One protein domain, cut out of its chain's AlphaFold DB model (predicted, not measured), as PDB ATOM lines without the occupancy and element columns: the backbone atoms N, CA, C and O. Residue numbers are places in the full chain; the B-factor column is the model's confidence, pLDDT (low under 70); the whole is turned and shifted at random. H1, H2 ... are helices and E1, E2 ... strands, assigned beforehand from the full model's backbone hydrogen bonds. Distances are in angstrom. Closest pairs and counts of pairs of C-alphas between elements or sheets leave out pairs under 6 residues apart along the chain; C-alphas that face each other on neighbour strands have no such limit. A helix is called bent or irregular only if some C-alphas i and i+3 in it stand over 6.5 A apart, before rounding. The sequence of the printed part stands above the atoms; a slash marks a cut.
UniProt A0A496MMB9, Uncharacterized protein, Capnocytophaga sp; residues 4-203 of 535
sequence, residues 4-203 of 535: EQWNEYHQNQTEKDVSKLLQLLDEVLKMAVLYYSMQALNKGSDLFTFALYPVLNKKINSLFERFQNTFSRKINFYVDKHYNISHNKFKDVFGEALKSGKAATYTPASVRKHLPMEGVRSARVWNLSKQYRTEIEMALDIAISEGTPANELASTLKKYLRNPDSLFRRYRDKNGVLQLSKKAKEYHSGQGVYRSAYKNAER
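What this domain is: This is residues 4 to 203 of the 535 residues of an uncharacterized protein of Capnocytophaga sp (UniProt A0A496MMB9). Two long helices, H1 and H2, lie side by side as a helical hairpin that makes the long axis, and a third, H3, crosses it at a slant. The short helices H4 and H7 pack on H1 and H3, while H5, H6 and the small strand hairpin E1 and E2 lie beyond them, toward the end of the rod where residues 38 to 53 join H1 to H2. Residues 107 to 114 stick out from the stretch that returns from H2 to H3. The printed part has 200 residues, in the order H1 H2 H3 H4 H5 E1 E2 H6 H7, and is mostly helix; its one sheet, E1 - E2, is antiparallel. The whole is loose, with a radius of gyration of the C-alphas of 22.4 A, and spans 79 by 35 by 33 A.

Where its parts are: E1 is residues 169 to 172 and E2 residues 178 to 180. H5, residues 164 to 168, comes before them, and H6, residues 182 to 186, after. H1, residues 4 to 37, is 50.0 A long and begins at C-alpha 4 (29.157, -34.068, -51.248). H2, residues 54 to 99, is 65.1 A long; it is irregular, C-alphas 93 and 96 being 7.7 A apart, with a kink of 50 degrees near residue 93. H3, residues 118 to 145, is 40.7 A long. H4 is residues 153 to 162, 14.3 A. H7, residues 197 to 203, ends at C-alpha 203 (25.708, -42.577, -29.702).

How they stand to each other: In the hairpin E1 and E2, N 179 and O 171 are 2.7 A apart and N 171 and O 179 3.0 A, within hydrogen-bond range. H5 and H6 only just touch, with 3 pairs of C-alphas within 8 A, the closest Phe 168 and Ala 184 at 5.1 A. H4 and H5 touch only at the corner, closest at C-alphas 160 and 167, 4.7 A. H4 is the hub. It touches H3 at a steep tilt of 51 degrees, closest at C-alphas 139 and 157, 5.7 A. It touches residues 26 to 33 of H1, closest at C-alphas 30 and 154, 5.9 A. H7 touches H4, closest at C-alphas 162 and 198, 6.1 A. H7 touches H3 at a shallow tilt of 34.5 degrees, only just short of steep, closest at C-alphas 132 and 197, 5.2 A. H1 and H2 touch at a shallow tilt of 11 degrees, opposite ways, closest at C-alphas 6 and 89, 6.4 A. Residues 64 to 72 of H2 touch H3, closest at C-alphas 68 and 125, 6.3 A. In H3 to H7 every O i to N i+4 pair is within hydrogen-bond range; in H1 28 of 30 are, in H2 40 of 42.

The domain as a whole: The C-alphas farthest apart, Gly 101 and Lys 174, are 79.8 A apart. The printed part has no cut. The links H1 to H2 and H2 to H3 are long. The mean pLDDT of the printed part is 78.3; residues 40 to 47, 96 to 119, 164 to 185 and 189 are under 70.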
ATOM      1  N   GLU A   4      28.742 -34.758 -52.469       86.06
ATOM      2  CA  GLU A   4      29.157 -34.068 -51.248       86.06
ATOM      3  C   GLU A   4      27.944 -33.426 -50.562       86.06
ATOM      4  O   GLU A   4      27.732 -33.612 -49.362       86.06
ATOM      5  N   GLN A   5      27.082 -32.775 -51.347       91.31
ATOM      6  CA  GLN A   5      25.811 -32.215 -50.895       91.31
ATOM      7  C   GLN A   5      24.900 -33.290 -50.294       91.31
ATOM      8  O   GLN A   5      24.258 -33.061 -49.268       91.31
ATOM      9  N   TRP A   6      24.850 -34.487 -50.887       93.31
ATOM     10  CA  TRP A   6      24.081 -35.602 -50.331       93.31
ATOM     11  C   TRP A   6      24.636 -36.120 -49.001       93.31
ATOM     12  O   TRP A   6      23.854 -36.484 -48.118       93.31
ATOM     13  N   ASN A   7      25.960 -36.147 -48.843       90.50
ATOM     14  CA  ASN A   7      26.589 -36.522 -47.579       90.50
ATOM     15  C   ASN A   7      26.300 -35.478 -46.490       90.50
ATOM     16  O   ASN A   7      25.961 -35.849 -45.365       90.50
ATOM     17  N   GLU A   8      26.359 -34.187 -46.821       91.38
ATOM     18  CA  GLU A   8      25.987 -33.104 -45.908       91.38
ATOM     19  C   GLU A   8      24.500 -33.165 -45.524       91.38
ATOM     20  O   GLU A   8      24.154 -33.099 -44.341       91.38
ATOM     21  N   TYR A   9      23.619 -33.386 -46.502       94.88
ATOM     22  CA  TYR A   9      22.191 -33.586 -46.265       94.88
ATOM     23  C   TYR A   9      21.926 -34.767 -45.329       94.88
ATOM     24  O   TYR A   9      21.161 -34.629 -44.372       94.88
ATOM     25  N   HIS A  10      22.587 -35.908 -45.558       94.94
ATOM     26  CA  HIS A  10      22.501 -37.071 -44.675       94.94
ATOM     27  C   HIS A  10      22.912 -36.716 -43.242       94.94
ATOM     28  O   HIS A  10      22.134 -36.969 -42.326       94.94
ATOM     29  N   GLN A  11      24.068 -36.071 -43.042       93.19
ATOM     30  CA  GLN A  11      24.541 -35.685 -41.703       93.19
ATOM     31  C   GLN A  11      23.558 -34.741 -40.998       93.19
ATOM     32  O   GLN A  11      23.172 -34.986 -39.853       93.19
ATOM     33  N   ASN A  12      23.086 -33.704 -41.693       94.88
ATOM     34  CA  ASN A  12      22.105 -32.765 -41.150       94.88
ATOM     35  C   ASN A  12      20.794 -33.470 -40.785       94.88
ATOM     36  O   ASN A  12      20.177 -33.171 -39.757       94.88
ATOM     37  N   GLN A  13      20.369 -34.434 -41.602       97.12
ATOM     38  CA  GLN A  13      19.166 -35.205 -41.337       97.12
ATOM     39  C   GLN A  13      19.345 -36.172 -40.158       97.12
ATOM     40  O   GLN A  13      18.431 -36.294 -39.339       97.12
ATOM     41  N   THR A  14      20.532 -36.767 -40.011       96.19
ATOM     42  CA  THR A  14      20.884 -37.606 -38.863       96.19
ATOM     43  C   THR A  14      20.795 -36.809 -37.568       96.19
ATOM     44  O   THR A  14      20.147 -37.264 -36.634       96.19
ATOM     45  N   GLU A  15      21.361 -35.601 -37.497       95.31
ATOM     46  CA  GLU A  15      21.301 -34.786 -36.272       95.31
ATOM     47  C   GLU A  15      19.862 -34.368 -35.914       95.31
ATOM     48  O   GLU A  15      19.475 -34.390 -34.738       95.31
ATOM     49  N   LYS A  16      19.026 -34.070 -36.919       97.62
ATOM     50  CA  LYS A  16      17.589 -33.808 -36.715       97.62
ATOM     51  C   LYS A  16      16.863 -35.027 -36.144       97.62
ATOM     52  O   LYS A  16      16.064 -34.888 -35.217       97.62
ATOM     53  N   ASP A  17      17.116 -36.213 -36.686       97.44
ATOM     54  CA  ASP A  17      16.426 -37.438 -36.275       97.44
ATOM     55  C   ASP A  17      16.941 -37.974 -34.925       97.44
ATOM     56  O   ASP A  17      16.143 -38.395 -34.084       97.44
ATOM     57  N   VAL A  18      18.241 -37.836 -34.642       96.06
ATOM     58  CA  VAL A  18      18.825 -38.068 -33.308       96.06
ATOM     59  C   VAL A  18      18.179 -37.141 -32.276       96.06
ATOM     60  O   VAL A  18      17.750 -37.606 -31.222       96.06
ATOM     61  N   SER A  19      18.015 -35.852 -32.588       95.69
ATOM     62  CA  SER A  19      17.361 -34.898 -31.679       95.69
ATOM     63  C   SER A  19      15.921 -35.305 -31.340       95.69
ATOM     64  O   SER A  19      15.511 -35.212 -30.183       95.69
ATOM     65  N   LYS A  20      15.164 -35.835 -32.313       96.25
ATOM     66  CA  LYS A  20      13.803 -36.365 -32.093       96.25
ATOM     67  C   LYS A  20      13.778 -37.624 -31.224       96.25
ATOM     68  O   LYS A  20      12.812 -37.838 -30.494       96.25
ATOM     69  N   LEU A  21      14.812 -38.463 -31.291       94.75
ATOM     70  CA  LEU A  21      14.962 -39.602 -30.379       94.75
ATOM     71  C   LEU A  21      15.282 -39.137 -28.955       94.75
ATOM     72  O   LEU A  21      14.702 -39.651 -28.005       94.75
ATOM     73  N   LEU A  22      16.147 -38.131 -28.802       93.62
ATOM     74  CA  LEU A  22      16.488 -37.567 -27.493       93.62
ATOM     75  C   LEU A  22      15.299 -36.863 -26.817       93.62
ATOM     76  O   LEU A  22      15.198 -36.880 -25.593       93.62
ATOM     77  N   GLN A  23      14.361 -36.306 -27.591       94.12
ATOM     78  CA  GLN A  23      13.106 -35.761 -27.057       94.12
ATOM     79  C   GLN A  23      12.255 -36.817 -26.332       94.12
ATOM     80  O   GLN A  23      11.599 -36.479 -25.352       94.12
ATOM     81  N   LEU A  24      12.325 -38.098 -26.720       94.31
ATOM     82  CA  LEU A  24      11.616 -39.166 -26.003       94.31
ATOM     83  C   LEU A  24      12.127 -39.331 -24.564       94.31
ATOM     84  O   LEU A  24      11.343 -39.623 -23.665       94.31
ATOM     85  N   LEU A  25      13.428 -39.126 -24.328       92.94
ATOM     86  CA  LEU A  25      13.978 -39.148 -22.971       92.94
ATOM     87  C   LEU A  25      13.445 -37.958 -22.157       92.94
ATOM     88  O   LEU A  25      13.090 -38.131 -20.990       92.94
ATOM     89  N   ASP A  26      13.337 -36.775 -22.777       91.69
ATOM     90  CA  ASP A  26      12.756 -35.586 -22.138       91.69
ATOM     91  C   ASP A  26      11.270 -35.813 -21.773       91.69
ATOM     92  O   ASP A  26      10.820 -35.377 -20.712       91.69
ATOM     93  N   GLU A  27      10.501 -36.495 -22.627       93.56
ATOM     94  CA  GLU A  27       9.095 -36.848 -22.376       93.56
ATOM     95  C   GLU A  27       8.948 -37.836 -21.213       93.56
ATOM     96  O   GLU A  27       8.142 -37.611 -20.307       93.56
ATOM     97  N   VAL A  28       9.769 -38.893 -21.190       94.44
ATOM     98  CA  VAL A  28       9.804 -39.860 -20.082       94.44
ATOM     99  C   VAL A  28      10.133 -39.167 -18.767       94.44
ATOM    100  O   VAL A  28       9.470 -39.426 -17.767       94.44
ATOM    101  N   LEU A  29      11.103 -38.251 -18.767       93.31
ATOM    102  CA  LEU A  29      11.451 -37.490 -17.573       93.31
ATOM    103  C   LEU A  29      10.265 -36.682 -17.042       93.31
ATOM    104  O   LEU A  29       9.953 -36.760 -15.857       93.31
ATOM    105  N   LYS A  30       9.589 -35.924 -17.914       91.94
ATOM    106  CA  LYS A  30       8.417 -35.124 -17.525       91.94
ATOM    107  C   LYS A  30       7.322 -35.997 -16.918       91.94
ATOM    108  O   LYS A  30       6.772 -35.648 -15.878       91.94
ATOM    109  N   MET A  31       7.041 -37.145 -17.533       92.75
ATOM    110  CA  MET A  31       6.036 -38.086 -17.035       92.75
ATOM    111  C   MET A  31       6.452 -38.737 -15.713       92.75
ATOM    112  O   MET A  31       5.617 -38.894 -14.827       92.75
ATOM    113  N   ALA A  32       7.732 -39.082 -15.551       92.00
ATOM    114  CA  ALA A  32       8.255 -39.633 -14.305       92.00
ATOM    115  C   ALA A  32       8.136 -38.626 -13.151       92.00
ATOM    116  O   ALA A  32       7.674 -38.988 -12.070       92.00
ATOM    117  N   VAL A  33       8.479 -37.360 -13.405       89.69
ATOM    118  CA  VAL A  33       8.327 -36.258 -12.445       89.69
ATOM    119  C   VAL A  33       6.859 -36.028 -12.087       89.69
ATOM    120  O   VAL A  33       6.539 -35.916 -10.908       89.69
ATOM    121  N   LEU A  34       5.961 -36.034 -13.075       88.12
ATOM    122  CA  LEU A  34       4.521 -35.909 -12.838       88.12
ATOM    123  C   LEU A  34       3.992 -37.051 -11.957       88.12
ATOM    124  O   LEU A  34       3.287 -36.815 -10.977       88.12
ATOM    125  N   TYR A  35       4.353 -38.299 -12.276       88.81
ATOM    126  CA  TYR A  35       3.944 -39.455 -11.478       88.81
ATOM    127  C   TYR A  35       4.475 -39.396 -10.055       88.81
ATOM    128  O   TYR A  35       3.762 -39.814  -9.146       88.81
ATOM    129  N   TYR A  36       5.688 -38.881  -9.873       85.81
ATOM    130  CA  TYR A  36       6.273 -38.639  -8.564       85.81
ATOM    131  C   TYR A  36       5.507 -37.554  -7.788       85.81
ATOM    132  O   TYR A  36       5.113 -37.801  -6.654       85.81
ATOM    133  N   SER A  37       5.195 -36.406  -8.406       80.62
ATOM    134  CA  SER A  37       4.485 -35.299  -7.738       80.62
ATOM    135  C   SER A  37       3.059 -35.640  -7.290       80.62
ATOM    136  O   SER A  37       2.505 -34.962  -6.434       80.62
ATOM    137  N   MET A  38       2.459 -36.689  -7.860       79.06
ATOM    138  CA  MET A  38       1.121 -37.170  -7.499       79.06
ATOM    139  C   MET A  38       1.123 -38.177  -6.333       79.06
ATOM    140  O   MET A  38       0.073 -38.736  -6.023       79.06
ATOM    141  N   GLN A  39       2.278 -38.477  -5.731       74.56
ATOM    142  CA  GLN A  39       2.378 -39.412  -4.607       74.56
ATOM    143  C   GLN A  39       2.367 -38.672  -3.270       74.56
ATOM    144  O   GLN A  39       3.063 -37.673  -3.096       74.56
ATOM    145  N   ALA A  40       1.645 -39.217  -2.292       62.09
ATOM    146  CA  ALA A  40       1.828 -38.843  -0.896       62.09
ATOM    147  C   ALA A  40       3.133 -39.480  -0.394       62.09
ATOM    148  O   ALA A  40       3.235 -40.703  -0.285       62.09
ATOM    149  N   LEU A  41       4.156 -38.663  -0.149       64.50
ATOM    150  CA  LEU A  41       5.446 -39.140   0.344       64.50
ATOM    151  C   LEU A  41       5.477 -39.049   1.869       64.50
ATOM    152  O   LEU A  41       5.399 -37.957   2.428       64.50
ATOM    153  N   ASN A  42       5.660 -40.186   2.541       57.81
ATOM    154  CA  ASN A  42       6.045 -40.189   3.948       57.81
ATOM    155  C   ASN A  42       7.513 -39.750   4.038       57.81
ATOM    156  O   ASN A  42       8.375 -40.341   3.383       57.81
ATOM    157  N   LYS A  43       7.796 -38.699   4.818       53.44
ATOM    158  CA  LYS A  43       9.161 -38.227   5.098       53.44
ATOM    159  C   LYS A  43       9.902 -39.273   5.944       53.44
ATOM    160  O   LYS A  43       9.873 -39.209   7.166       53.44
ATOM    161  N   GLY A  44      10.522 -40.251   5.289       54.75
ATOM    162  CA  GLY A  44      11.514 -41.144   5.890       54.75
ATOM    163  C   GLY A  44      12.935 -40.632   5.647       54.75
ATOM    164  O   GLY A  44      13.169 -39.878   4.705       54.75
ATOM    165  N   SER A  45      13.885 -41.045   6.485       53.22
ATOM    166  CA  SER A  45      15.314 -40.694   6.401       53.22
ATOM    167  C   SER A  45      16.098 -41.453   5.317       53.22
ATOM    168  O   SER A  45      17.313 -41.283   5.216       53.22
ATOM    169  N   ASP A  46      15.436 -42.307   4.534       59.16
ATOM    170  CA  ASP A  46      16.084 -43.240   3.612       59.16
ATOM    171  C   ASP A  46      16.207 -42.684   2.185       59.16
ATOM    172  O   ASP A  46      15.398 -41.877   1.729       59.16
ATOM    173  N   LEU A  47      17.227 -43.158   1.458       68.38
ATOM    174  CA  LEU A  47      17.488 -42.793   0.059       68.38
ATOM    175  C   LEU A  47      16.296 -43.148  -0.843       68.38
ATOM    176  O   LEU A  47      15.835 -44.294  -0.862       68.38
ATOM    177  N   PHE A  48      15.866 -42.211  -1.690       79.06
ATOM    178  CA  PHE A  48      14.724 -42.411  -2.583       79.06
ATOM    179  C   PHE A  48      15.011 -43.495  -3.630       79.06
ATOM    180  O   PHE A  48      15.995 -43.428  -4.366       79.06
ATOM    181  N   THR A  49      14.131 -44.488  -3.764       83.25
ATOM    182  CA  THR A  49      14.125 -45.437  -4.893       83.25
ATOM    183  C   THR A  49      12.691 -45.691  -5.327       83.25
ATOM    184  O   THR A  49      11.786 -45.678  -4.492       83.25
ATOM    185  N   PHE A  50      12.454 -45.981  -6.611       88.31
ATOM    186  CA  PHE A  50      11.094 -46.304  -7.044       88.31
ATOM    187  C   PHE A  50      10.572 -47.578  -6.370       88.31
ATOM    188  O   PHE A  50       9.375 -47.680  -6.127       88.31
ATOM    189  N   ALA A  51      11.453 -48.524  -6.026       87.25
ATOM    190  CA  ALA A  51      11.092 -49.782  -5.373       87.25
ATOM    191  C   ALA A  51      10.363 -49.591  -4.029       87.25
ATOM    192  O   ALA A  51       9.469 -50.375  -3.722       87.25
ATOM    193  N   LEU A  52      10.681 -48.527  -3.282       84.00
ATOM    194  CA  LEU A  52      10.032 -48.199  -2.006       84.00
ATOM    195  C   LEU A  52       8.574 -47.728  -2.161       84.00
ATOM    196  O   LEU A  52       7.839 -47.677  -1.181       84.00
ATOM    197  N   TYR A  53       8.131 -47.414  -3.383       87.00
ATOM    198  CA  TYR A  53       6.792 -46.897  -3.668       87.00
ATOM    199  C   TYR A  53       6.092 -47.783  -4.712       87.00
ATOM    200  O   TYR A  53       6.122 -47.456  -5.900       87.00
ATOM    201  N   PRO A  54       5.424 -48.892  -4.327       88.69
ATOM    202  CA  PRO A  54       4.930 -49.905  -5.272       88.69
ATOM    203  C   PRO A  54       4.027 -49.361  -6.390       88.69
ATOM    204  O   PRO A  54       4.171 -49.735  -7.556       88.69
ATOM    205  N   VAL A  55       3.127 -48.429  -6.058       89.25
ATOM    206  CA  VAL A  55       2.217 -47.800  -7.031       89.25
ATOM    207  C   VAL A  55       2.989 -46.932  -8.031       89.25
ATOM    208  O   VAL A  55       2.750 -47.020  -9.239       89.25
ATOM    209  N   LEU A  56       3.937 -46.119  -7.552       89.50
ATOM    210  CA  LEU A  56       4.819 -45.321  -8.407       89.50
ATOM    211  C   LEU A  56       5.696 -46.230  -9.270       89.50
ATOM    212  O   LEU A  56       5.768 -46.037 -10.480       89.50
ATOM    213  N   ASN A  57       6.290 -47.265  -8.673       92.50
ATOM    214  CA  ASN A  57       7.142 -48.233  -9.347       92.50
ATOM    215  C   ASN A  57       6.440 -48.867 -10.551       92.50
ATOM    216  O   ASN A  57       6.993 -48.896 -11.649       92.50
ATOM    217  N   LYS A  58       5.186 -49.308 -10.370       93.31
ATOM    218  CA  LYS A  58       4.374 -49.894 -11.444       93.31
ATOM    219  C   LYS A  58       4.123 -48.897 -12.580       93.31
ATOM    220  O   LYS A  58       4.263 -49.258 -13.749       93.31
ATOM    221  N   LYS A  59       3.803 -47.635 -12.256       93.56
ATOM    222  CA  LYS A  59       3.615 -46.568 -13.258       93.56
ATOM    223  C   LYS A  59       4.906 -46.274 -14.027       93.56
ATOM    224  O   LYS A  59       4.865 -46.140 -15.250       93.56
ATOM    225  N   ILE A  60       6.042 -46.214 -13.331       94.25
ATOM    226  CA  ILE A  60       7.354 -45.980 -13.938       94.25
ATOM    227  C   ILE A  60       7.775 -47.174 -14.805       94.25
ATOM    228  O   ILE A  60       8.206 -46.962 -15.933       94.25
ATOM    229  N   ASN A  61       7.586 -48.422 -14.360       94.81
ATOM    230  CA  ASN A  61       7.870 -49.612 -15.174       94.81
ATOM    231  C   ASN A  61       7.104 -49.574 -16.501       94.81
ATOM    232  O   ASN A  61       7.716 -49.644 -17.563       94.81
ATOM    233  N   SER A  62       5.790 -49.334 -16.444       95.44
ATOM    234  CA  SER A  62       4.959 -49.215 -17.647       95.44
ATOM    235  C   SER A  62       5.402 -48.062 -18.560       95.44
ATOM    236  O   SER A  62       5.391 -48.188 -19.784       95.44
ATOM    237  N   LEU A  63       5.835 -46.931 -17.988       95.94
ATOM    238  CA  LEU A  63       6.388 -45.813 -18.755       95.94
ATOM    239  C   LEU A  63       7.672 -46.204 -19.500       95.94
ATOM    240  O   LEU A  63       7.809 -45.875 -20.678       95.94
ATOM    241  N   PHE A  64       8.588 -46.914 -18.840       94.88
ATOM    242  CA  PHE A  64       9.854 -47.344 -19.436       94.88
ATOM    243  C   PHE A  64       9.685 -48.475 -20.462       94.88
ATOM    244  O   PHE A  64      10.384 -48.471 -21.474       94.88
ATOM    245  N   GLU A  65       8.721 -49.378 -20.275       94.12
ATOM    246  CA  GLU A  65       8.329 -50.367 -21.293       94.12
ATOM    247  C   GLU A  65       7.793 -49.676 -22.557       94.12
ATOM    248  O   GLU A  65       8.229 -49.967 -23.676       94.12
ATOM    249  N   ARG A  66       6.894 -48.692 -22.395       94.88
ATOM    250  CA  ARG A  66       6.413 -47.873 -23.521       94.88
ATOM    251  C   ARG A  66       7.563 -47.137 -24.201       94.88
ATOM    252  O   ARG A  66       7.659 -47.179 -25.425       94.88
ATOM    253  N   PHE A  67       8.454 -46.519 -23.426       94.50
ATOM    254  CA  PHE A  67       9.638 -45.843 -23.953       94.50
ATOM    255  C   PHE A  67      10.514 -46.779 -24.784       94.50
ATOM    256  O   PHE A  67      10.851 -46.430 -25.911       94.50
ATOM    257  N   GLN A  68      10.848 -47.971 -24.280       92.31
ATOM    258  CA  GLN A  68      11.661 -48.948 -25.011       92.31
ATOM    259  C   GLN A  68      11.024 -49.319 -26.351       92.31
ATOM    260  O   GLN A  68      11.706 -49.302 -27.380       92.31
ATOM    261  N   ASN A  69       9.717 -49.590 -26.354       91.25
ATOM    262  CA  ASN A  69       8.972 -49.923 -27.564       91.25
ATOM    263  C   ASN A  69       8.948 -48.751 -28.556       91.25
ATOM    264  O   ASN A  69       9.244 -48.924 -29.739       91.25
ATOM    265  N   THR A  70       8.636 -47.540 -28.089       94.38
ATOM    266  CA  THR A  70       8.586 -46.340 -28.936       94.38
ATOM    267  C   THR A  70       9.963 -45.966 -29.478       94.38
ATOM    268  O   THR A  70      10.090 -45.686 -30.671       94.38
ATOM    269  N   PHE A  71      10.998 -45.991 -28.638       93.81
ATOM    270  CA  PHE A  71      12.367 -45.676 -29.031       93.81
ATOM    271  C   PHE A  71      12.877 -46.682 -30.066       93.81
ATOM    272  O   PHE A  71      13.369 -46.262 -31.109       93.81
ATOM    273  N   SER A  72      12.672 -47.988 -29.834       91.00
ATOM    274  CA  SER A  72      13.047 -49.061 -30.772       91.00
ATOM    275  C   SER A  72      12.343 -48.919 -32.126       91.00
ATOM    276  O   SER A  72      12.973 -49.007 -33.179       91.00
ATOM    277  N   ARG A  73      11.041 -48.611 -32.123       91.25
ATOM    278  CA  ARG A  73      10.292 -48.362 -33.362       91.25
ATOM    279  C   ARG A  73      10.802 -47.129 -34.106       91.25
ATOM    280  O   ARG A  73      10.976 -47.190 -35.320       91.25
ATOM    281  N   LYS A  74      11.062 -46.019 -33.402       94.44
ATOM    282  CA  LYS A  74      11.565 -44.788 -34.033       94.44
ATOM    283  C   LYS A  74      12.983 -44.950 -34.575       94.44
ATOM    284  O   LYS A  74      13.247 -44.481 -35.676       94.44
ATOM    285  N   ILE A  75      13.892 -45.608 -33.849       91.38
ATOM    286  CA  ILE A  75      15.253 -45.838 -34.358       91.38
ATOM    287  C   ILE A  75      15.229 -46.734 -35.600       91.38
ATOM    288  O   ILE A  75      15.912 -46.409 -36.565       91.38
ATOM    289  N   ASN A  76      14.393 -47.780 -35.627       88.62
ATOM    290  CA  ASN A  76      14.207 -48.617 -36.818       88.62
ATOM    291  C   ASN A  76      13.660 -47.796 -37.994       88.62
ATOM    292  O   ASN A  76      14.226 -47.832 -39.081       88.62
ATOM    293  N   PHE A  77      12.645 -46.965 -37.751       92.69
ATOM    294  CA  PHE A  77      12.123 -46.049 -38.764       92.69
ATOM    295  C   PHE A  77      13.203 -45.108 -39.324       92.69
ATOM    296  O   PHE A  77      13.272 -44.904 -40.534       92.69
ATOM    297  N   TYR A  78      14.062 -44.527 -38.478       94.81
ATOM    298  CA  TYR A  78      15.131 -43.639 -38.949       94.81
ATOM    299  C   TYR A  78      16.245 -44.387 -39.683       94.81
ATOM    300  O   TYR A  78      16.775 -43.873 -40.663       94.81
ATOM    301  N   VAL A  79      16.567 -45.604 -39.256       90.38
ATOM    302  CA  VAL A  79      17.466 -46.511 -39.979       90.38
ATOM    303  C   VAL A  79      16.945 -46.753 -41.402       90.38
ATOM    304  O   VAL A  79      17.676 -46.498 -42.360       90.38
ATOM    305  N   ASP A  80      15.669 -47.114 -41.554       87.38
ATOM    306  CA  ASP A  80      15.039 -47.341 -42.864       87.38
ATOM    307  C   ASP A  80      14.963 -46.055 -43.695       87.38
ATOM    308  O   ASP A  80      15.256 -46.034 -44.893       87.38
ATOM    309  N   LYS A  81      14.616 -44.936 -43.051       93.81
ATOM    310  CA  LYS A  81      14.602 -43.621 -43.691       93.81
ATOM    311  C   LYS A  81      15.966 -43.285 -44.283       93.81
ATOM    312  O   LYS A  81      16.029 -42.869 -45.435       93.81
ATOM    313  N   HIS A  82      17.050 -43.457 -43.531       94.25
ATOM    314  CA  HIS A  82      18.392 -43.128 -44.007       94.25
ATOM    315  C   HIS A  82      18.907 -44.121 -45.057       94.25
ATOM    316  O   HIS A  82      19.565 -43.699 -46.007       94.25
ATOM    317  N   TYR A  83      18.516 -45.393 -44.981       88.44
ATOM    318  CA  TYR A  83      18.709 -46.337 -46.084       88.44
ATOM    319  C   TYR A  83      18.056 -45.824 -47.389       88.44
ATOM    320  O   TYR A  83      18.675 -45.825 -48.458       88.44
ATOM    321  N   ASN A  84      16.838 -45.279 -47.292       85.56
ATOM    322  CA  ASN A  84      16.125 -44.669 -48.420       85.56
ATOM    323  C   ASN A  84      16.713 -43.320 -48.876       85.56
ATOM    324  O   ASN A  84      16.635 -42.994 -50.058       85.56
ATOM    325  N   ILE A  85      17.350 -42.537 -47.999       91.38
ATOM    326  CA  ILE A  85      18.088 -41.330 -48.425       91.38
ATOM    327  C   ILE A  85      19.232 -41.720 -49.369       91.38
ATOM    328  O   ILE A  85      19.413 -41.078 -50.401       91.38
ATOM    329  N   SER A  86      19.964 -42.795 -49.064       88.75
ATOM    330  CA  SER A  86      20.984 -43.333 -49.972       88.75
ATOM    331  C   SER A  86      20.371 -43.800 -51.307       88.75
ATOM    332  O   SER A  86      20.955 -43.567 -52.365       88.75
ATOM    333  N   HIS A  87      19.149 -44.349 -51.301       82.50
ATOM    334  CA  HIS A  87      18.410 -44.679 -52.534       82.50
ATOM    335  C   HIS A  87      18.095 -43.455 -53.399       82.50
ATOM    336  O   HIS A  87      18.257 -43.487 -54.617       82.50
ATOM    337  N   ASN A  88      17.649 -42.364 -52.778       85.31
ATOM    338  CA  ASN A  88      17.352 -41.128 -53.500       85.31
ATOM    339  C   ASN A  88      18.632 -40.485 -54.040       85.31
ATOM    340  O   ASN A  88      18.667 -40.113 -55.209       85.31
ATOM    341  N   LYS A  89      19.716 -40.477 -53.246       88.88
ATOM    342  CA  LYS A  89      21.053 -40.109 -53.734       88.88
ATOM    343  C   LYS A  89      21.422 -40.901 -54.976       88.88
ATOM    344  O   LYS A  89      21.908 -40.334 -55.949       88.88
ATOM    345  N   PHE A  90      21.197 -42.209 -54.938       84.38
ATOM    346  CA  PHE A  90      21.517 -43.073 -56.055       84.38
ATOM    347  C   PHE A  90      20.746 -42.684 -57.327       84.38
ATOM    348  O   PHE A  90      21.354 -42.535 -58.384       84.38
ATOM    349  N   LYS A  91      19.432 -42.454 -57.224       80.50
ATOM    350  CA  LYS A  91      18.616 -41.998 -58.361       80.50
ATOM    351  C   LYS A  91      19.124 -40.689 -58.960       80.50
ATOM    352  O   LYS A  91      19.210 -40.593 -60.180       80.50
ATOM    353  N   ASP A  92      19.481 -39.725 -58.121       84.19
ATOM    354  CA  ASP A  92      19.932 -38.409 -58.572       84.19
ATOM    355  C   ASP A  92      21.317 -38.458 -59.221       84.19
ATOM    356  O   ASP A  92      21.532 -37.860 -60.269       84.19
ATOM    357  N   VAL A  93      22.262 -39.176 -58.606       82.38
ATOM    358  CA  VAL A  93      23.665 -39.194 -59.051       82.38
ATOM    359  C   VAL A  93      23.879 -40.142 -60.235       82.38
ATOM    360  O   VAL A  93      24.722 -39.881 -61.087       82.38
ATOM    361  N   PHE A  94      23.129 -41.245 -60.308       78.31
ATOM    362  CA  PHE A  94      23.351 -42.310 -61.296       78.31
ATOM    363  C   PHE A  94      22.209 -42.464 -62.307       78.31
ATOM    364  O   PHE A  94      22.337 -43.234 -63.259       78.31
ATOM    365  N   GLY A  95      21.094 -41.748 -62.134       71.94
ATOM    366  CA  GLY A  95      19.885 -41.909 -62.945       71.94
ATOM    367  C   GLY A  95      20.107 -41.709 -64.443       71.94
ATOM    368  O   GLY A  95      19.606 -42.496 -65.244       71.94
ATOM    369  N   GLU A  96      20.887 -40.703 -64.840       68.12
ATOM    370  CA  GLU A  96      21.204 -40.457 -66.255       68.12
ATOM    371  C   GLU A  96      22.131 -41.530 -66.837       68.12
ATOM    372  O   GLU A  96      21.883 -42.045 -67.931       68.12
ATOM    373  N   ALA A  97      23.147 -41.948 -66.075       64.12
ATOM    374  CA  ALA A  97      24.056 -43.020 -66.475       64.12
ATOM    375  C   ALA A  97      23.305 -44.346 -66.708       64.12
ATOM    376  O   ALA A  97      23.585 -45.042 -67.684       64.12
ATOM    377  N   LEU A  98      22.301 -44.652 -65.876       63.53
ATOM    378  CA  LEU A  98      21.437 -45.831 -66.022       63.53
ATOM    379  C   LEU A  98      20.499 -45.731 -67.234       63.53
ATOM    380  O   LEU A  98      20.369 -46.700 -67.979       63.53
ATOM    381  N   LYS A  99      19.876 -44.566 -67.469       63.25
ATOM    382  CA  LYS A  99      18.987 -44.337 -68.628       63.25
ATOM    383  C   LYS A  99      19.716 -44.465 -69.969       63.25
ATOM    384  O   LYS A  99      19.106 -44.853 -70.956       63.25
ATOM    385  N   SER A 100      21.015 -44.171 -69.999       56.41
ATOM    386  CA  SER A 100      21.844 -44.252 -71.210       56.41
ATOM    387  C   SER A 100      22.312 -45.669 -71.592       56.41
ATOM    388  O   SER A 100      23.053 -45.817 -72.560       56.41
ATOM    389  N   GLY A 101      21.943 -46.713 -70.833       51.12
ATOM    390  CA  GLY A 101      22.344 -48.102 -71.111       51.12
ATOM    391  C   GLY A 101      23.831 -48.413 -70.864       51.12
ATOM    392  O   GLY A 101      24.275 -49.530 -71.113       51.12
ATOM    393  N   LYS A 102      24.610 -47.459 -70.334       44.66
ATOM    394  CA  LYS A 102      26.046 -47.605 -70.009       44.66
ATOM    395  C   LYS A 102      26.314 -48.343 -68.687       44.66
ATOM    396  O   LYS A 102      27.444 -48.369 -68.204       44.66
ATOM    397  N   ALA A 103      25.277 -48.910 -68.078       44.25
ATOM    398  CA  ALA A 103      25.290 -49.476 -66.739       44.25
ATOM    399  C   ALA A 103      24.429 -50.741 -66.702       44.25
ATOM    400  O   ALA A 103      23.272 -50.698 -67.114       44.25
ATOM    401  N   ALA A 104      24.973 -51.854 -66.198       42.69
ATOM    402  CA  ALA A 104      24.182 -53.057 -65.960       42.69
ATOM    403  C   ALA A 104      22.994 -52.725 -65.040       42.69
ATOM    404  O   ALA A 104      23.136 -51.985 -64.064       42.69
ATOM    405  N   THR A 105      21.819 -53.248 -65.384       43.28
ATOM    406  CA  THR A 105      20.583 -53.076 -64.619       43.28
ATOM    407  C   THR A 105      20.794 -53.494 -63.167       43.28
ATOM    408  O   THR A 105      21.125 -54.647 -62.903       43.28
ATOM    409  N   TYR A 106      20.570 -52.568 -62.231       43.69
ATOM    410  CA  TYR A 106      20.428 -52.882 -60.812       43.69
ATOM    411  C   TYR A 106      19.197 -53.776 -60.642       43.69
ATOM    412  O   TYR A 106      18.062 -53.298 -60.681       43.69
ATOM    413  N   THR A 107      19.408 -55.076 -60.479       38.88
ATOM    414  CA  THR A 107      18.418 -55.941 -59.851       38.88
ATOM    415  C   THR A 107      18.633 -55.809 -58.347       38.88
ATOM    416  O   THR A 107      19.730 -56.096 -57.865       38.88
ATOM    417  N   PRO A 108      17.635 -55.353 -57.570       38.25
ATOM    418  CA  PRO A 108      17.683 -55.546 -56.136       38.25
ATOM    419  C   PRO A 108      17.658 -57.058 -55.927       38.25
ATOM    420  O   PRO A 108      16.594 -57.674 -55.981       38.25
ATOM    421  N   ALA A 109      18.833 -57.672 -55.757       34.38
ATOM    422  CA  ALA A 109      18.914 -58.996 -55.172       34.38
ATOM    423  C   ALA A 109      18.089 -58.909 -53.890       34.38
ATOM    424  O   ALA A 109      18.300 -57.989 -53.094       34.38
ATOM    425  N   SER A 110      17.063 -59.761 -53.823       35.22
ATOM    426  CA  SER A 110      16.104 -59.910 -52.731       35.22
ATOM    427  C   SER A 110      16.633 -59.273 -51.458       35.22
ATOM    428  O   SER A 110      17.637 -59.744 -50.931       35.22
ATOM    429  N   VAL A 111      15.996 -58.174 -51.024       39.75
ATOM    430  CA  VAL A 111      16.331 -57.421 -49.810       39.75
ATOM    431  C   VAL A 111      16.419 -58.422 -48.667       39.75
ATOM    432  O   VAL A 111      15.433 -58.717 -47.988       39.75
ATOM    433  N   ARG A 112      17.605 -58.998 -48.460       35.62
ATOM    434  CA  ARG A 112      17.922 -59.711 -47.247       35.62
ATOM    435  C   ARG A 112      17.933 -58.589 -46.244       35.62
ATOM    436  O   ARG A 112      18.879 -57.816 -46.144       35.62
ATOM    437  N   LYS A 113      16.798 -58.478 -45.557       39.00
ATOM    438  CA  LYS A 113      16.611 -57.865 -44.249       39.00
ATOM    439  C   LYS A 113      17.695 -58.457 -43.344       39.00
ATOM    440  O   LYS A 113      17.477 -59.411 -42.613       39.00
ATOM    441  N   HIS A 114      18.926 -58.010 -43.516       39.59
ATOM    442  CA  HIS A 114      20.103 -58.430 -42.776       39.59
ATOM    443  C   HIS A 114      20.702 -57.150 -42.208       39.59
ATOM    444  O   HIS A 114      21.853 -56.777 -42.419       39.59
ATOM    445  N   LEU A 115      19.884 -56.492 -41.393       47.25
ATOM    446  CA  LEU A 115      20.402 -55.970 -40.148       47.25
ATOM    447  C   LEU A 115      20.294 -57.126 -39.140       47.25
ATOM    448  O   LEU A 115      19.310 -57.170 -38.404       47.25
ATOM    449  N   PRO A 116      21.292 -58.029 -39.014       45.00
ATOM    450  CA  PRO A 116      21.386 -58.974 -37.885       45.00
ATOM    451  C   PRO A 116      21.544 -58.255 -36.525       45.00
ATOM    452  O   PRO A 116      21.872 -58.846 -35.504       45.00
ATOM    453  N   MET A 117      21.311 -56.943 -36.505       54.06
ATOM    454  CA  MET A 117      21.390 -56.040 -35.381       54.06
ATOM    455  C   MET A 117      20.037 -55.822 -34.712       54.06
ATOM    456  O   MET A 117      20.029 -55.128 -33.713       54.06
ATOM    457  N   GLU A 118      18.899 -56.334 -35.195       56.47
ATOM    458  CA  GLU A 118      17.614 -56.006 -34.547       56.47
ATOM    459  C   GLU A 118      17.566 -56.512 -33.091       56.47
ATOM    460  O   GLU A 118      17.241 -55.743 -32.186       56.47
ATOM    461  N   GLY A 119      18.037 -57.744 -32.848       58.03
ATOM    462  CA  GLY A 119      18.223 -58.301 -31.499       58.03
ATOM    463  C   GLY A 119      19.327 -57.613 -30.680       58.03
ATOM    464  O   GLY A 119      19.191 -57.408 -29.477       58.03
ATOM    465  N   VAL A 120      20.416 -57.179 -31.322       70.06
ATOM    466  CA  VAL A 120      21.509 -56.449 -30.647       70.06
ATOM    467  C   VAL A 120      21.083 -55.017 -30.291       70.06
ATOM    468  O   VAL A 120      21.426 -54.495 -29.230       70.06
ATOM    469  N   ARG A 121      20.310 -54.366 -31.160       78.56
ATOM    470  CA  ARG A 121      19.791 -53.005 -31.007       78.56
ATOM    471  C   ARG A 121      18.714 -52.970 -29.937       78.56
ATOM    472  O   ARG A 121      18.770 -52.080 -29.094       78.56
ATOM    473  N   SER A 122      17.799 -53.937 -29.912       77.44
ATOM    474  CA  SER A 122      16.811 -54.055 -28.835       77.44
ATOM    475  C   SER A 122      17.489 -54.268 -27.477       77.44
ATOM    476  O   SER A 122      17.157 -53.562 -26.526       77.44
ATOM    477  N   ALA A 123      18.526 -55.111 -27.399       83.25
ATOM    478  CA  ALA A 123      19.337 -55.264 -26.186       83.25
ATOM    479  C   ALA A 123      20.044 -53.954 -25.770       83.25
ATOM    480  O   ALA A 123      20.065 -53.593 -24.591       83.25
ATOM    481  N   ARG A 124      20.579 -53.183 -26.730       84.69
ATOM    482  CA  ARG A 124      21.179 -51.861 -26.463       84.69
ATOM    483  C   ARG A 124      20.146 -50.841 -25.968       84.69
ATOM    484  O   ARG A 124      20.444 -50.104 -25.030       84.69
ATOM    485  N   VAL A 125      18.942 -50.809 -26.546       86.25
ATOM    486  CA  VAL A 125      17.833 -49.943 -26.090       86.25
ATOM    487  C   VAL A 125      17.353 -50.356 -24.697       86.25
ATOM    488  O   VAL A 125      17.072 -49.501 -23.856       86.25
ATOM    489  N   TRP A 126      17.309 -51.657 -24.415       85.94
ATOM    490  CA  TRP A 126      16.980 -52.183 -23.095       85.94
ATOM    491  C   TRP A 126      17.972 -51.710 -22.025       85.94
ATOM    492  O   TRP A 126      17.556 -51.157 -21.005       85.94
ATOM    493  N   ASN A 127      19.276 -51.844 -22.290       87.56
ATOM    494  CA  ASN A 127      20.330 -51.378 -21.384       87.56
ATOM    495  C   ASN A 127      20.294 -49.857 -21.191       87.56
ATOM    496  O   ASN A 127      20.399 -49.382 -20.063       87.56
ATOM    497  N   LEU A 128      20.067 -49.101 -22.270       89.56
ATOM    498  CA  LEU A 128      19.866 -47.653 -22.218       89.56
ATOM    499  C   LEU A 128      18.700 -47.271 -21.290       89.56
ATOM    500  O   LEU A 128      18.832 -46.374 -20.464       89.56
ATOM    501  N   SER A 129      17.562 -47.953 -21.417       89.69
ATOM    502  CA  SER A 129      16.374 -47.713 -20.592       89.69
ATOM    503  C   SER A 129      16.632 -48.005 -19.109       89.69
ATOM    504  O   SER A 129      16.306 -47.177 -18.257       89.69
ATOM    505  N   LYS A 130      17.296 -49.129 -18.798       90.44
ATOM    506  CA  LYS A 130      17.721 -49.460 -17.428       90.44
ATOM    507  C   LYS A 130      18.613 -48.372 -16.841       90.44
ATOM    508  O   LYS A 130      18.351 -47.895 -15.742       90.44
ATOM    509  N   GLN A 131      19.624 -47.957 -17.602       88.62
ATOM    510  CA  GLN A 131      20.539 -46.897 -17.204       88.62
ATOM    511  C   GLN A 131      19.784 -45.596 -16.906       88.62
ATOM    512  O   GLN A 131      19.975 -44.992 -15.853       88.62
ATOM    513  N   TYR A 132      18.894 -45.193 -17.816       91.62
ATOM    514  CA  TYR A 132      18.166 -43.938 -17.695       91.62
ATOM    515  C   TYR A 132      17.236 -43.915 -16.482       91.62
ATOM    516  O   TYR A 132      17.155 -42.912 -15.779       91.62
ATOM    517  N   ARG A 133      16.580 -45.040 -16.187       91.75
ATOM    518  CA  ARG A 133      15.764 -45.191 -14.983       91.75
ATOM    519  C   ARG A 133      16.575 -44.931 -13.714       91.75
ATOM    520  O   ARG A 133      16.138 -44.140 -12.883       91.75
ATOM    521  N   THR A 134      17.739 -45.564 -13.587       87.31
ATOM    522  CA  THR A 134      18.627 -45.368 -12.433       87.31
ATOM    523  C   THR A 134      19.091 -43.917 -12.334       87.31
ATOM    524  O   THR A 134      19.117 -43.351 -11.245       87.31
ATOM    525  N   GLU A 135      19.404 -43.277 -13.463       86.94
ATOM    526  CA  GLU A 135      19.759 -41.856 -13.485       86.94
ATOM    527  C   GLU A 135      18.611 -40.956 -12.997       86.94
ATOM    528  O   GLU A 135      18.868 -40.036 -12.221       86.94
ATOM    529  N   ILE A 136      17.353 -41.236 -13.367       89.69
ATOM    530  CA  ILE A 136      16.187 -40.498 -12.845       89.69
ATOM    531  C   ILE A 136      16.020 -40.717 -11.336       89.69
ATOM    532  O   ILE A 136      15.767 -39.750 -10.621       89.69
ATOM    533  N   GLU A 137      16.179 -41.946 -10.833       86.94
ATOM    534  CA  GLU A 137      16.115 -42.224  -9.387       86.94
ATOM    535  C   GLU A 137      17.166 -41.425  -8.614       86.94
ATOM    536  O   GLU A 137      16.845 -40.813  -7.598       86.94
ATOM    537  N   MET A 138      18.405 -41.391  -9.114       81.25
ATOM    538  CA  MET A 138      19.484 -40.600  -8.515       81.25
ATOM    539  C   MET A 138      19.189 -39.099  -8.573       81.25
ATOM    540  O   MET A 138      19.425 -38.383  -7.606       81.25
ATOM    541  N   ALA A 139      18.662 -38.617  -9.697       83.38
ATOM    542  CA  ALA A 139      18.370 -37.202  -9.877       83.38
ATOM    543  C   ALA A 139      17.204 -36.733  -8.984       83.38
ATOM    544  O   ALA A 139      17.252 -35.621  -8.461       83.38
ATOM    545  N   LEU A 140      16.190 -37.581  -8.775       84.88
ATOM    546  CA  LEU A 140      15.100 -37.333  -7.824       84.88
ATOM    547  C   LEU A 140      15.606 -37.322  -6.379       84.88
ATOM    548  O   LEU A 140      15.275 -36.400  -5.646       84.88
ATOM    549  N   ASP A 141      16.430 -38.295  -5.989       79.19
ATOM    550  CA  ASP A 141      17.037 -38.371  -4.651       79.19
ATOM    551  C   ASP A 141      17.803 -37.082  -4.298       79.19
ATOM    552  O   ASP A 141      17.584 -36.483  -3.244       79.19
ATOM    553  N   ILE A 142      18.613 -36.583  -5.240       76.50
ATOM    554  CA  ILE A 142      19.328 -35.308  -5.094       76.50
ATOM    555  C   ILE A 142      18.343 -34.146  -4.962       76.50
ATOM    556  O   ILE A 142      18.437 -33.375  -4.010       76.50
ATOM    557  N   ALA A 143      17.373 -34.032  -5.870       80.50
ATOM    558  CA  ALA A 143      16.435 -32.915  -5.860       80.50
ATOM    559  C   ALA A 143      15.570 -32.864  -4.586       80.50
ATOM    560  O   ALA A 143      15.271 -31.772  -4.100       80.50
ATOM    561  N   ILE A 144      15.219 -34.026  -4.019       77.19
ATOM    562  CA  ILE A 144      14.536 -34.150  -2.722       77.19
ATOM    563  C   ILE A 144      15.435 -33.635  -1.600       77.19
ATOM    564  O   ILE A 144      14.987 -32.831  -0.784       77.19
ATOM    565  N   SER A 145      16.703 -34.060  -1.580       73.25
ATOM    566  CA  SER A 145      17.667 -33.626  -0.562       73.25
ATOM    567  C   SER A 145      17.948 -32.119  -0.606       73.25
ATOM    568  O   SER A 145      18.139 -31.499   0.436       73.25
ATOM    569  N   GLU A 146      17.918 -31.520  -1.801       75.88
ATOM    570  CA  GLU A 146      18.116 -30.083  -2.024       75.88
ATOM    571  C   GLU A 146      16.840 -29.256  -1.772       75.88
ATOM    572  O   GLU A 146      16.894 -28.029  -1.812       75.88
ATOM    573  N   GLY A 147      15.687 -29.896  -1.533       78.00
ATOM    574  CA  GLY A 147      14.408 -29.198  -1.378       78.00
ATOM    575  C   GLY A 147      13.935 -28.505  -2.661       78.00
ATOM    576  O   GLY A 147      13.307 -27.450  -2.596       78.00
ATOM    577  N   THR A 148      14.251 -29.075  -3.831       82.31
ATOM    578  CA  THR A 148      13.912 -28.483  -5.134       82.31
ATOM    579  C   THR A 148      12.393 -28.300  -5.272       82.31
ATOM    580  O   THR A 148      11.654 -29.283  -5.136       82.31
ATOM    581  N   PRO A 149      11.902 -27.090  -5.601       83.12
ATOM    582  CA  PRO A 149      10.479 -26.846  -5.816       83.12
ATOM    583  C   PRO A 149       9.878 -27.727  -6.922       83.12
ATOM    584  O   PRO A 149      10.487 -27.950  -7.973       83.12
ATOM    585  N   ALA A 150       8.645 -28.202  -6.721       80.31
ATOM    586  CA  ALA A 150       7.981 -29.130  -7.645       80.31
ATOM    587  C   ALA A 150       7.819 -28.565  -9.073       80.31
ATOM    588  O   ALA A 150       7.934 -29.306 -10.050       80.31
ATOM    589  N   ASN A 151       7.606 -27.252  -9.203       82.25
ATOM    590  CA  ASN A 151       7.515 -26.540 -10.481       82.25
ATOM    591  C   ASN A 151       8.860 -26.462 -11.233       82.25
ATOM    592  O   ASN A 151       8.867 -26.317 -12.455       82.25
ATOM    593  N   GLU A 152       9.990 -26.599 -10.538       85.94
ATOM    594  CA  GLU A 152      11.335 -26.537 -11.126       85.94
ATOM    595  C   GLU A 152      11.947 -27.923 -11.374       85.94
ATOM    596  O   GLU A 152      12.849 -28.065 -12.209       85.94
ATOM    597  N   LEU A 153      11.414 -28.953 -10.709       84.69
ATOM    598  CA  LEU A 153      11.959 -30.308 -10.634       84.69
ATOM    599  C   LEU A 153      12.329 -30.894 -12.005       84.69
ATOM    600  O   LEU A 153      13.462 -31.323 -12.220       84.69
ATOM    601  N   ALA A 154      11.421 -30.852 -12.985       85.50
ATOM    602  CA  ALA A 154      11.690 -31.394 -14.320       85.50
ATOM    603  C   ALA A 154      12.843 -30.669 -15.042       85.50
ATOM    604  O   ALA A 154      13.635 -31.301 -15.745       85.50
ATOM    605  N   SER A 155      12.953 -29.349 -14.868       85.75
ATOM    606  CA  SER A 155      14.014 -28.550 -15.488       85.75
ATOM    607  C   SER A 155      15.378 -28.823 -14.842       85.75
ATOM    608  O   SER A 155      16.384 -28.936 -15.548       85.75
ATOM    609  N   THR A 156      15.395 -29.011 -13.521       83.69
ATOM    610  CA  THR A 156      16.588 -29.314 -12.725       83.69
ATOM    611  C   THR A 156      17.108 -30.715 -13.030       83.69
ATOM    612  O   THR A 156      18.264 -30.865 -13.430       83.69
ATOM    613  N   LEU A 157      16.239 -31.731 -12.998       84.94
ATOM    614  CA  LEU A 157      16.608 -33.104 -13.356       84.94
ATOM    615  C   LEU A 157      17.134 -33.194 -14.790       84.94
ATOM    616  O   LEU A 157      18.118 -33.882 -15.049       84.94
ATOM    617  N   LYS A 158      16.536 -32.457 -15.732       85.94
ATOM    618  CA  LYS A 158      17.005 -32.429 -17.123       85.94
ATOM    619  C   LYS A 158      18.453 -31.947 -17.235       85.94
ATOM    620  O   LYS A 158      19.209 -32.488 -18.043       85.94
ATOM    621  N   LYS A 159      18.851 -30.947 -16.438       82.88
ATOM    622  CA  LYS A 159      20.245 -30.477 -16.383       82.88
ATOM    623  C   LYS A 159      21.165 -31.586 -15.866       82.88
ATOM    624  O   LYS A 159      22.202 -31.826 -16.483       82.88
ATOM    625  N   TYR A 160      20.750 -32.303 -14.819       75.62
ATOM    626  CA  TYR A 160      21.520 -33.407 -14.234       75.62
ATOM    627  C   TYR A 160      21.710 -34.575 -15.212       75.62
ATOM    628  O   TYR A 160      22.829 -35.032 -15.432       75.62
ATOM    629  N   LEU A 161      20.643 -35.005 -15.883       79.69
ATOM    630  CA  LEU A 161      20.660 -36.170 -16.777       79.69
ATOM    631  C   LEU A 161      21.451 -35.928 -18.075       79.69
ATOM    632  O   LEU A 161      22.031 -36.854 -18.654       79.69
ATOM    633  N   ARG A 162      21.519 -34.670 -18.532       78.62
ATOM    634  CA  ARG A 162      22.341 -34.270 -19.686       78.62
ATOM    635  C   ARG A 162      23.822 -34.107 -19.333       78.62
ATOM    636  O   ARG A 162      24.676 -34.375 -20.177       78.62
ATOM    637  N   ASN A 163      24.123 -33.708 -18.097       72.69
ATOM    638  CA  ASN A 163      25.478 -33.457 -17.618       72.69
ATOM    639  C   ASN A 163      25.830 -34.418 -16.473       72.69
ATOM    640  O   ASN A 163      25.647 -34.062 -15.305       72.69
ATOM    641  N   PRO A 164      26.385 -35.610 -16.772       64.94
ATOM    642  CA  PRO A 164      26.622 -36.638 -15.759       64.94
ATOM    643  C   PRO A 164      27.508 -36.133 -14.613       64.94
ATOM    644  O   PRO A 164      27.218 -36.415 -13.458       64.94
ATOM    645  N   ASP A 165      28.522 -35.305 -14.879       64.38
ATOM    646  CA  ASP A 165      29.373 -34.754 -13.813       64.38
ATOM    647  C   ASP A 165      28.581 -33.949 -12.772       64.38
ATOM    648  O   ASP A 165      28.908 -33.997 -11.588       64.38
ATOM    649  N   SER A 166      27.501 -33.275 -13.184       63.91
ATOM    650  CA  SER A 166      26.622 -32.530 -12.275       63.91
ATOM    651  C   SER A 166      25.676 -33.426 -11.471       63.91
ATOM    652  O   SER A 166      25.392 -33.103 -10.322       63.91
ATOM    653  N   LEU A 167      25.243 -34.557 -12.042       64.12
ATOM    654  CA  LEU A 167      24.452 -35.575 -11.345       64.12
ATOM    655  C   LEU A 167      25.288 -36.281 -10.271       64.12
ATOM    656  O   LEU A 167      24.787 -36.616  -9.205       64.12
ATOM    657  N   PHE A 168      26.571 -36.510 -10.551       62.72
ATOM    658  CA  PHE A 168      27.421 -37.293  -9.666       62.72
ATOM    659  C   PHE A 168      28.171 -36.438  -8.633       62.72
ATOM    660  O   PHE A 168      28.427 -36.954  -7.556       62.72
ATOM    661  N   ARG A 169      28.491 -35.155  -8.885       59.22
ATOM    662  CA  ARG A 169      29.348 -34.317  -8.008       59.22
ATOM    663  C   ARG A 169      28.612 -33.132  -7.362       59.22
ATOM    664  O   ARG A 169      28.951 -31.980  -7.641       59.22
ATOM    665  N   ARG A 170      27.611 -33.383  -6.508       59.12
ATOM    666  CA  ARG A 170      26.879 -32.297  -5.817       59.12
ATOM    667  C   ARG A 170      26.531 -32.481  -4.340       59.12
ATOM    668  O   ARG A 170      26.010 -31.539  -3.752       59.12
ATOM    669  N   TYR A 171      26.878 -33.597  -3.697       55.41
ATOM    670  CA  TYR A 171      26.672 -33.709  -2.248       55.41
ATOM    671  C   TYR A 171      27.591 -32.718  -1.526       55.41
ATOM    672  O   TYR A 171      28.802 -32.904  -1.559       55.41
ATOM    673  N   ARG A 172      27.062 -31.663  -0.901       54.78
ATOM    674  CA  ARG A 172      27.876 -30.809  -0.026       54.78
ATOM    675  C   ARG A 172      28.023 -31.506   1.316       54.78
ATOM    676  O   ARG A 172      27.028 -31.757   1.991       54.78
ATOM    677  N   ASP A 173      29.253 -31.848   1.682       56.53
ATOM    678  CA  ASP A 173      29.530 -32.304   3.040       56.53
ATOM    679  C   ASP A 173      29.346 -31.159   4.053       56.53
ATOM    680  O   ASP A 173      29.048 -30.015   3.698       56.53
ATOM    681  N   LYS A 174      29.518 -31.468   5.342       51.00
ATOM    682  CA  LYS A 174      29.346 -30.517   6.454       51.00
ATOM    683  C   LYS A 174      30.245 -29.270   6.341       51.00
ATOM    684  O   LYS A 174      29.991 -28.291   7.031       51.00
ATOM    685  N   ASN A 175      31.253 -29.303   5.465       48.97
ATOM    686  CA  ASN A 175      32.215 -28.230   5.217       48.97
ATOM    687  C   ASN A 175      31.971 -27.518   3.870       48.97
ATOM    688  O   ASN A 175      32.767 -26.674   3.462       48.97
ATOM    689  N   GLY A 176      30.888 -27.846   3.155       54.12
ATOM    690  CA  GLY A 176      30.512 -27.210   1.890       54.12
ATOM    691  C   GLY A 176      31.232 -27.744   0.645       54.12
ATOM    692  O   GLY A 176      31.047 -27.177  -0.436       54.12
ATOM    693  N   VAL A 177      32.015 -28.827   0.754       55.50
ATOM    694  CA  VAL A 177      32.771 -29.413  -0.371       55.50
ATOM    695  C   VAL A 177      31.899 -30.399  -1.155       55.50
ATOM    696  O   VAL A 177      31.189 -31.213  -0.570       55.50
ATOM    697  N   LEU A 178      31.954 -30.336  -2.494       60.94
ATOM    698  CA  LEU A 178      31.199 -31.221  -3.392       60.94
ATOM    699  C   LEU A 178      31.798 -32.637  -3.406       60.94
ATOM    700  O   LEU A 178      32.910 -32.852  -3.887       60.94
ATOM    701  N   GLN A 179      31.023 -33.614  -2.953       60.62
ATOM    702  CA  GLN A 179      31.335 -35.037  -2.929       60.62
ATOM    703  C   GLN A 179      30.383 -35.824  -3.839       60.62
ATOM    704  O   GLN A 179      29.288 -35.377  -4.200       60.62
ATOM    705  N   LEU A 180      30.803 -37.040  -4.193       61.72
ATOM    706  CA  LEU A 180      29.924 -38.020  -4.825       61.72
ATOM    707  C   LEU A 180      28.873 -38.511  -3.816       61.72
ATOM    708  O   LEU A 180      29.241 -38.908  -2.706       61.72
ATOM    709  N   SER A 181      27.591 -38.544  -4.202       64.44
ATOM    710  CA  SER A 181      26.555 -39.222  -3.404       64.44
ATOM    711  C   SER A 181      26.872 -40.718  -3.259       64.44
ATOM    712  O   SER A 181      27.611 -41.286  -4.065       64.44
ATOM    713  N   LYS A 182      26.317 -41.394  -2.243       65.19
ATOM    714  CA  LYS A 182      26.561 -42.835  -2.032       65.19
ATOM    715  C   LYS A 182      26.221 -43.658  -3.288       65.19
ATOM    716  O   LYS A 182      27.055 -44.422  -3.761       65.19
ATOM    717  N   LYS A 183      25.076 -43.376  -3.919       64.50
ATOM    718  CA  LYS A 183      24.675 -43.988  -5.200       64.50
ATOM    719  C   LYS A 183      25.566 -43.584  -6.374       64.50
ATOM    720  O   LYS A 183      25.842 -44.412  -7.230       64.50
ATOM    721  N   ALA A 184      26.057 -42.345  -6.409       65.75
ATOM    722  CA  ALA A 184      26.998 -41.891  -7.432       65.75
ATOM    723  C   ALA A 184      28.352 -42.614  -7.364       65.75
ATOM    724  O   ALA A 184      28.974 -42.828  -8.402       65.75
ATOM    725  N   LYS A 185      28.808 -42.974  -6.156       69.19
ATOM    726  CA  LYS A 185      30.024 -43.778  -5.946       69.19
ATOM    727  C   LYS A 185      29.829 -45.229  -6.377       69.19
ATOM    728  O   LYS A 185      30.751 -45.825  -6.913       69.19
ATOM    729  N   GLU A 186      28.643 -45.783  -6.144       71.50
ATOM    730  CA  GLU A 186      28.296 -47.166  -6.496       71.50
ATOM    731  C   GLU A 186      27.959 -47.327  -7.993       71.50
ATOM    732  O   GLU A 186      28.106 -48.415  -8.557       71.50
ATOM    733  N   TYR A 187      27.552 -46.250  -8.670       70.00
ATOM    734  CA  TYR A 187      27.144 -46.272 -10.072       70.00
ATOM    735  C   TYR A 187      28.328 -46.358 -11.047       70.00
ATOM    736  O   TYR A 187      29.134 -45.435 -11.184       70.00
ATOM    737  N   HIS A 188      28.367 -47.447 -11.817       71.12
ATOM    738  CA  HIS A 188      29.379 -47.698 -12.839       71.12
ATOM    739  C   HIS A 188      28.707 -48.103 -14.156       71.12
ATOM    740  O   HIS A 188      28.050 -49.137 -14.235       71.12
ATOM    741  N   SER A 189      28.895 -47.312 -15.217       68.56
ATOM    742  CA  SER A 189      28.331 -47.591 -16.549       68.56
ATOM    743  C   SER A 189      29.053 -48.715 -17.308       68.56
ATOM    744  O   SER A 189      28.563 -49.167 -18.339       68.56
ATOM    745  N   GLY A 190      30.203 -49.174 -16.802       71.38
ATOM    746  CA  GLY A 190      31.090 -50.125 -17.474       71.38
ATOM    747  C   GLY A 190      32.094 -49.449 -18.414       71.38
ATOM    748  O   GLY A 190      31.986 -48.266 -18.750       71.38
ATOM    749  N   GLN A 191      33.113 -50.205 -18.830       70.12
ATOM    750  CA  GLN A 191      34.172 -49.705 -19.708       70.12
ATOM    751  C   GLN A 191      33.617 -49.376 -21.105       70.12
ATOM    752  O   GLN A 191      32.895 -50.167 -21.705       70.12
ATOM    753  N   GLY A 192      33.943 -48.190 -21.633       70.94
ATOM    754  CA  GLY A 192      33.532 -47.768 -22.980       70.94
ATOM    755  C   GLY A 192      32.063 -47.336 -23.126       70.94
ATOM    756  O   GLY A 192      31.604 -47.108 -24.250       70.94
ATOM    757  N   VAL A 193      31.330 -47.193 -22.018       80.44
ATOM    758  CA  VAL A 193      29.930 -46.742 -21.977       80.44
ATOM    759  C   VAL A 193      29.855 -45.386 -21.278       80.44
ATOM    760  O   VAL A 193      30.438 -45.203 -20.206       80.44
ATOM    761  N   TYR A 194      29.129 -44.421 -21.855       82.88
ATOM    762  CA  TYR A 194      28.958 -43.125 -21.199       82.88
ATOM    763  C   TYR A 194      28.175 -43.282 -19.894       82.88
ATOM    764  O   TYR A 194      27.209 -44.037 -19.823       82.88
ATOM    765  N   ARG A 195      28.522 -42.481 -18.885       81.31
ATOM    766  CA  ARG A 195      27.749 -42.396 -17.636       81.31
ATOM    767  C   ARG A 195      26.362 -41.772 -17.793       81.31
ATOM    768  O   ARG A 195      25.606 -41.800 -16.841       81.31
ATOM    769  N   SER A 196      26.074 -41.158 -18.941       85.81
ATOM    770  CA  SER A 196      24.791 -40.518 -19.240       85.81
ATOM    771  C   SER A 196      24.047 -41.318 -20.297       85.81
ATOM    772  O   SER A 196      24.559 -41.527 -21.407       85.81
ATOM    773  N   ALA A 197      22.814 -41.694 -19.976       88.81
ATOM    774  CA  ALA A 197      21.908 -42.364 -20.887       88.81
ATOM    775  C   ALA A 197      21.626 -41.495 -22.121       88.81
ATOM    776  O   ALA A 197      21.596 -42.013 -23.233       88.81
ATOM    777  N   TYR A 198      21.534 -40.167 -21.974       90.00
ATOM    778  CA  TYR A 198      21.389 -39.250 -23.114       90.00
ATOM    779  C   TYR A 198      22.535 -39.395 -24.122       90.00
ATOM    780  O   TYR A 198      22.283 -39.571 -25.315       90.00
ATOM    781  N   LYS A 199      23.791 -39.391 -23.656       89.25
ATOM    782  CA  LYS A 199      24.964 -39.561 -24.536       89.25
ATOM    783  C   LYS A 199      25.010 -40.953 -25.171       89.25
ATOM    784  O   LYS A 199      25.401 -41.091 -26.331       89.25
ATOM    785  N   ASN A 200      24.588 -41.990 -24.445       90.38
ATOM    786  CA  ASN A 200      24.484 -43.342 -24.999       90.38
ATOM    787  C   ASN A 200      23.364 -43.466 -26.041       90.38
ATOM    788  O   ASN A 200      23.577 -44.112 -27.066       90.38
ATOM    789  N   ALA A 201      22.212 -42.825 -25.824       92.62
ATOM    790  CA  ALA A 201      21.106 -42.772 -26.777       92.62
ATOM    791  C   ALA A 201      21.526 -42.057 -28.065       92.62
ATOM    792  O   ALA A 201      21.300 -42.569 -29.161       92.62
ATOM    793  N   GLU A 202      22.203 -40.916 -27.926       93.62
ATOM    794  CA  GLU A 202      22.774 -40.158 -29.037       93.62
ATOM    795  C   GLU A 202      23.782 -41.009 -29.826       93.62
ATOM    796  O   GLU A 202      23.679 -41.131 -31.050       93.62
ATOM    797  N   ARG A 203      24.715 -41.666 -29.116       91.88
ATOM    798  CA  ARG A 203      25.708 -42.577 -29.702       91.88
ATOM    799  C   ARG A 203      25.057 -43.720 -30.463       91.88
ATOM    800  O   ARG A 203      25.472 -44.006 -31.585       91.88
TER     801      ARG A 203